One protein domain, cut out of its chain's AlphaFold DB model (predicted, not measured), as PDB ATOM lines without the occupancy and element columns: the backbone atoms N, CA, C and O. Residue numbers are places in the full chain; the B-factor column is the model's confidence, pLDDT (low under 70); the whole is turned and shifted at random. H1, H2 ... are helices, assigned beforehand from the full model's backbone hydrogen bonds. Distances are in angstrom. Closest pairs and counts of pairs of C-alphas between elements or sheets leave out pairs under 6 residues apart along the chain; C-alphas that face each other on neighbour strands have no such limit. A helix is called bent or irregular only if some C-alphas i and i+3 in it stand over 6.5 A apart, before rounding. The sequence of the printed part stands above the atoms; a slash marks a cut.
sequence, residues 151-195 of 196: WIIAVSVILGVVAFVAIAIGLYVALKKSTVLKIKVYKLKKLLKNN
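What this domain is: This is residues 151 to 195 of the 196 residues of an uncharacterized protein of Dictyostelium purpureum (UniProt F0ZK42). Two helices make an open L: a long one, H1, runs from the first printed residue to a corner, and a shorter one, H2, turns away from it there. The helices meet near their ends at residues 174 to 182, and their other ends stand far from each other, with nothing packed between them. The printed part has 45 residues with two named helices, H1 then H2 along the chain, and no named strand; its class is all helix. It is extended, with a radius of gyration of the C-alphas of 15.7 A, and flat, with spans of 45 by 28 by 7 A.

How they stand to each other: H1, residues 151 to 177, only just touches H2, residues 179 to 194, with 3 pairs of C-alphas within 8 A, and only at the corner by their link. H1 does so with residues 174 to 175 alone, and H2 with residues 181 to 182 alone. The closest C-alphas of the two are those of Leu 175 and Leu 181, 6.0 A apart. Their lines are about perpendicular, but only just, at 73 degrees. Their centres are 23.7 A apart. In H1 and H2 every O i to N i+4 pair is within hydrogen-bond range.

Where its parts are: H1 begins at C-alpha 151 at (58.937, -25.009, 94.362) and ends at C-alpha 177 at (80.890, -36.036, 125.021), 39.3 A from first to last C-alpha. H2 measures 22.9 A from C-alpha 179 to C-alpha 194, which is at (61.186, -24.874, 140.405). Neither helix is bent.

The domain as a whole: The two C-alphas farthest apart are those of Trp 151 and Asn 194, 46.1 A. The printed part has no cut, and the link from H1 to H2, Ser 178, is tight. Residues 151 to 173, 176 to 181 and 186 to 195 stand free. The mean pLDDT of the printed part is 84.7, and residues 179 and 195 are under 70.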
ATOM      1  N   TRP A 151      57.553 -24.536  94.266       86.19
ATOM      2  CA  TRP A 151      58.937 -25.009  94.362       86.19
ATOM      3  C   TRP A 151      59.745 -24.258  95.430       86.19
ATOM      4  O   TRP A 151      60.472 -24.888  96.184       86.19
ATOM      5  N   ILE A 152      59.559 -22.940  95.573       84.31
ATOM      6  CA  ILE A 152      60.225 -22.149  96.624       84.31
ATOM      7  C   ILE A 152      59.748 -22.595  98.009       84.31
ATOM      8  O   ILE A 152      60.565 -22.774  98.908       84.31
ATOM      9  N   ILE A 153      58.442 -22.831  98.170       84.94
ATOM     10  CA  ILE A 153      57.876 -23.362  99.418       84.94
ATOM     11  C   ILE A 153      58.474 -24.745  99.716       84.94
ATOM     12  O   ILE A 153      58.960 -24.972 100.820       84.94
ATOM     13  N   ALA A 154      58.514 -25.641  98.726       85.94
ATOM     14  CA  ALA A 154      59.089 -26.976  98.881       85.94
ATOM     15  C   ALA A 154      60.578 -26.932  99.273       85.94
ATOM     16  O   ALA A 154      60.985 -27.599 100.222       85.94
ATOM     17  N   VAL A 155      61.381 -26.104  98.599       90.69
ATOM     18  CA  VAL A 155      62.815 -25.936  98.890       90.69
ATOM     19  C   VAL A 155      63.034 -25.354 100.287       90.69
ATOM     20  O   VAL A 155      63.901 -25.825 101.023       90.69
ATOM     21  N   SER A 156      62.228 -24.367 100.687       89.12
ATOM     22  CA  SER A 156      62.348 -23.719 101.995       89.12
ATOM     23  C   SER A 156      62.044 -24.682 103.151       89.12
ATOM     24  O   SER A 156      62.778 -24.699 104.140       89.12
ATOM     25  N   VAL A 157      61.038 -25.552 103.001       92.31
ATOM     26  CA  VAL A 157      60.706 -26.580 104.005       92.31
ATOM     27  C   VAL A 157      61.832 -27.610 104.142       92.31
ATOM     28  O   VAL A 157      62.228 -27.932 105.262       92.31
ATOM     29  N   ILE A 158      62.396 -28.090 103.028       93.69
ATOM     30  CA  ILE A 158      63.481 -29.088 103.052       93.69
ATOM     31  C   ILE A 158      64.724 -28.527 103.756       93.69
ATOM     32  O   ILE A 158      65.284 -29.189 104.631       93.69
ATOM     33  N   LEU A 159      65.126 -27.292 103.434       93.88
ATOM     34  CA  LEU A 159      66.260 -26.625 104.085       93.88
ATOM     35  C   LEU A 159      66.054 -26.475 105.600       93.88
ATOM     36  O   LEU A 159      66.984 -26.725 106.368       93.88
ATOM     37  N   GLY A 160      64.837 -26.128 106.034       93.00
ATOM     38  CA  GLY A 160      64.500 -26.017 107.454       93.00
ATOM     39  C   GLY A 160      64.635 -27.346 108.205       93.00
ATOM     40  O   GLY A 160      65.239 -27.393 109.277       93.00
ATOM     41  N   VAL A 161      64.136 -28.441 107.623       94.75
ATOM     42  CA  VAL A 161      64.210 -29.778 108.238       94.75
ATOM     43  C   VAL A 161      65.656 -30.268 108.326       94.75
ATOM     44  O   VAL A 161      66.074 -30.749 109.379       94.75
ATOM     45  N   VAL A 162      66.447 -30.108 107.261       95.88
ATOM     46  CA  VAL A 162      67.857 -30.536 107.247       95.88
ATOM     47  C   VAL A 162      68.676 -29.773 108.291       95.88
ATOM     48  O   VAL A 162      69.428 -30.388 109.050       95.88
ATOM     49  N   ALA A 163      68.489 -28.453 108.388       94.56
ATOM     50  CA  ALA A 163      69.160 -27.635 109.395       94.56
ATOM     51  C   ALA A 163      68.775 -28.057 110.823       94.56
ATOM     52  O   ALA A 163      69.644 -28.199 111.684       94.56
ATOM     53  N   PHE A 164      67.488 -28.321 111.068       95.12
ATOM     54  CA  PHE A 164      67.008 -28.764 112.375       95.12
ATOM     55  C   PHE A 164      67.615 -30.111 112.794       95.12
ATOM     56  O   PHE A 164      68.094 -30.251 113.920       95.12
ATOM     57  N   VAL A 165      67.659 -31.087 111.883       95.38
ATOM     58  CA  VAL A 165      68.246 -32.410 112.154       95.38
ATOM     59  C   VAL A 165      69.748 -32.302 112.435       95.38
ATOM     60  O   VAL A 165      70.232 -32.904 113.393       95.38
ATOM     61  N   ALA A 166      70.484 -31.494 111.668       94.19
ATOM     62  CA  ALA A 166      71.911 -31.273 111.899       94.19
ATOM     63  C   ALA A 166      72.186 -30.651 113.282       94.19
ATOM     64  O   ALA A 166      73.080 -31.106 113.999       94.19
ATOM     65  N   ILE A 167      71.381 -29.663 113.692       93.50
ATOM     66  CA  ILE A 167      71.472 -29.044 115.022       93.50
ATOM     67  C   ILE A 167      71.153 -30.066 116.119       93.50
ATOM     68  O   ILE A 167      71.883 -30.147 117.108       93.50
ATOM     69  N   ALA A 168      70.107 -30.881 115.951       92.00
ATOM     70  CA  ALA A 168      69.728 -31.902 116.927       92.00
ATOM     71  C   ALA A 168      70.835 -32.952 117.126       92.00
ATOM     72  O   ALA A 168      71.171 -33.292 118.263       92.00
ATOM     73  N   ILE A 169      71.454 -33.421 116.036       92.00
ATOM     74  CA  ILE A 169      72.589 -34.353 116.090       92.00
ATOM     75  C   ILE A 169      73.798 -33.686 116.757       92.00
ATOM     76  O   ILE A 169      74.415 -34.282 117.643       92.00
ATOM     77  N   GLY A 170      74.115 -32.441 116.385       89.69
ATOM     78  CA  GLY A 170      75.199 -31.670 116.996       89.69
ATOM     79  C   GLY A 170      75.020 -31.510 118.509       89.69
ATOM     80  O   GLY A 170      75.944 -31.786 119.277       89.69
ATOM     81  N   LEU A 171      73.809 -31.152 118.950       87.25
ATOM     82  CA  LEU A 171      73.444 -31.066 120.366       87.25
ATOM     83  C   LEU A 171      73.567 -32.423 121.068       87.25
ATOM     84  O   LEU A 171      74.149 -32.499 122.151       87.25
ATOM     85  N   TYR A 172      73.074 -33.501 120.456       88.00
ATOM     86  CA  TYR A 172      73.154 -34.846 121.024       88.00
ATOM     87  C   TYR A 172      74.606 -35.299 121.246       88.00
ATOM     88  O   TYR A 172      74.961 -35.758 122.336       88.00
ATOM     89  N   VAL A 173      75.480 -35.115 120.250       88.81
ATOM     90  CA  VAL A 173      76.907 -35.465 120.353       88.81
ATOM     91  C   VAL A 173      77.618 -34.599 121.397       88.81
ATOM     92  O   VAL A 173      78.368 -35.131 122.223       88.81
ATOM     93  N   ALA A 174      77.353 -33.288 121.418       84.12
ATOM     94  CA  ALA A 174      77.932 -32.367 122.397       84.12
ATOM     95  C   ALA A 174      77.544 -32.740 123.840       84.12
ATOM     96  O   ALA A 174      78.404 -32.769 124.726       84.12
ATOM     97  N   LEU A 175      76.276 -33.101 124.071       81.81
ATOM     98  CA  LEU A 175      75.797 -33.578 125.370       81.81
ATOM     99  C   LEU A 175      76.408 -34.923 125.753       81.81
ATOM    100  O   LEU A 175      76.737 -35.118 126.921       81.81
ATOM    101  N   LYS A 176      76.594 -35.854 124.807       79.44
ATOM    102  CA  LYS A 176      77.197 -37.162 125.100       79.44
ATOM    103  C   LYS A 176      78.660 -37.025 125.533       79.44
ATOM    104  O   LYS A 176      79.047 -37.676 126.505       79.44
ATOM    105  N   LYS A 177      79.434 -36.178 124.844       80.75
ATOM    106  CA  LYS A 177      80.890 -36.036 125.021       80.75
ATOM    107  C   LYS A 177      81.291 -35.125 126.190       80.75
ATOM    108  O   LYS A 177      82.341 -35.351 126.780       80.75
ATOM    109  N   SER A 178      80.486 -34.122 126.547       72.38
ATOM    110  CA  SER A 178      80.849 -33.140 127.580       72.38
ATOM    111  C   SER A 178      80.070 -33.322 128.886       72.38
ATOM    112  O   SER A 178      78.884 -32.997 128.981       72.38
ATOM    113  N   THR A 179      80.754 -33.774 129.940       68.38
ATOM    114  CA  THR A 179      80.192 -33.910 131.299       68.38
ATOM    115  C   THR A 179      79.771 -32.556 131.891       68.38
ATOM    116  O   THR A 179      78.769 -32.472 132.597       68.38
ATOM    117  N   VAL A 180      80.465 -31.469 131.534       71.75
ATOM    118  CA  VAL A 180      80.162 -30.098 131.992       71.75
ATOM    119  C   VAL A 180      78.822 -29.600 131.435       71.75
ATOM    120  O   VAL A 180      78.051 -28.960 132.154       71.75
ATOM    121  N   LEU A 181      78.498 -29.926 130.177       71.62
ATOM    122  CA  LEU A 181      77.207 -29.575 129.578       71.62
ATOM    123  C   LEU A 181      76.051 -30.361 130.212       71.62
ATOM    124  O   LEU A 181      75.009 -29.768 130.478       71.62
ATOM    125  N   LYS A 182      76.244 -31.645 130.549       71.50
ATOM    126  CA  LYS A 182      75.236 -32.440 131.281       71.50
ATOM    127  C   LYS A 182      74.877 -31.805 132.628       71.50
ATOM    128  O   LYS A 182      73.698 -31.701 132.957       71.50
ATOM    129  N   ILE A 183      75.876 -31.324 133.371       76.12
ATOM    130  CA  ILE A 183      75.673 -30.648 134.663       76.12
ATOM    131  C   ILE A 183      74.917 -29.321 134.476       76.12
ATOM    132  O   ILE A 183      73.970 -29.048 135.214       76.12
ATOM    133  N   LYS A 184      75.274 -28.512 133.464       79.19
ATOM    134  CA  LYS A 184      74.561 -27.257 133.151       79.19
ATOM    135  C   LYS A 184      73.107 -27.500 132.726       79.19
ATOM    136  O   LYS A 184      72.223 -26.798 133.210       79.19
ATOM    137  N   VAL A 185      72.841 -28.506 131.889       81.19
ATOM    138  CA  VAL A 185      71.476 -28.884 131.474       81.19
ATOM    139  C   VAL A 185      70.658 -29.404 132.654       81.19
ATOM    140  O   VAL A 185      69.503 -29.016 132.807       81.19
ATOM    141  N   TYR A 186      71.247 -30.221 133.531       79.88
ATOM    142  CA  TYR A 186      70.580 -30.666 134.756       79.88
ATOM    143  C   TYR A 186      70.232 -29.485 135.677       79.88
ATOM    144  O   TYR A 186      69.112 -29.412 136.187       79.88
ATOM    145  N   LYS A 187      71.146 -28.515 135.829       82.38
ATOM    146  CA  LYS A 187      70.905 -27.279 136.591       82.38
ATOM    147  C   LYS A 187      69.779 -26.439 135.975       82.38
ATOM    148  O   LYS A 187      68.902 -25.996 136.706       82.38
ATOM    149  N   LEU A 188      69.754 -26.281 134.649       83.88
ATOM    150  CA  LEU A 188      68.685 -25.575 133.932       83.88
ATOM    151  C   LEU A 188      67.328 -26.279 134.091       83.88
ATOM    152  O   LEU A 188      66.335 -25.634 134.407       83.88
ATOM    153  N   LYS A 189      67.287 -27.610 133.949       84.31
ATOM    154  CA  LYS A 189      66.072 -28.415 134.149       84.31
ATOM    155  C   LYS A 189      65.540 -28.294 135.579       84.31
ATOM    156  O   LYS A 189      64.331 -28.219 135.772       84.31
ATOM    157  N   LYS A 190      66.432 -28.244 136.576       83.44
ATOM    158  CA  LYS A 190      66.069 -28.008 137.980       83.44
ATOM    159  C   LYS A 190      65.476 -26.608 138.189       83.44
ATOM    160  O   LYS A 190      64.498 -26.488 138.912       83.44
ATOM    161  N   LEU A 191      66.023 -25.578 137.538       82.56
ATOM    162  CA  LEU A 191      65.498 -24.208 137.611       82.56
ATOM    163  C   LEU A 191      64.121 -24.074 136.944       82.56
ATOM    164  O   LEU A 191      63.226 -23.480 137.527       82.56
ATOM    165  N   LEU A 192      63.923 -24.684 135.772       83.38
ATOM    166  CA  LEU A 192      62.623 -24.677 135.087       83.38
ATOM    167  C   LEU A 192      61.544 -25.443 135.868       83.38
ATOM    168  O   LEU A 192      60.393 -25.034 135.867       83.38
ATOM    169  N   LYS A 193      61.912 -26.525 136.565       80.81
ATOM    170  CA  LYS A 193      60.985 -27.294 137.411       80.81
ATOM    171  C   LYS A 193      60.625 -26.586 138.725       80.81
ATOM    172  O   LYS A 193      59.602 -26.912 139.302       80.81
ATOM    173  N   ASN A 194      61.456 -25.659 139.197       72.25
ATOM    174  CA  ASN A 194      61.186 -24.874 140.405       72.25
ATOM    175  C   ASN A 194      60.352 -23.606 140.137       72.25
ATOM    176  O   ASN A 194      59.899 -22.989 141.094       72.25
ATOM    177  N   ASN A 195      60.196 -23.205 138.870       63.06
ATOM    178  CA  ASN A 195      59.468 -21.999 138.460       63.06
ATOM    179  C   ASN A 195      58.065 -22.294 137.885       63.06
ATOM    180  O   ASN A 195      57.392 -21.360 137.455       63.06
TER     181      ASN A 195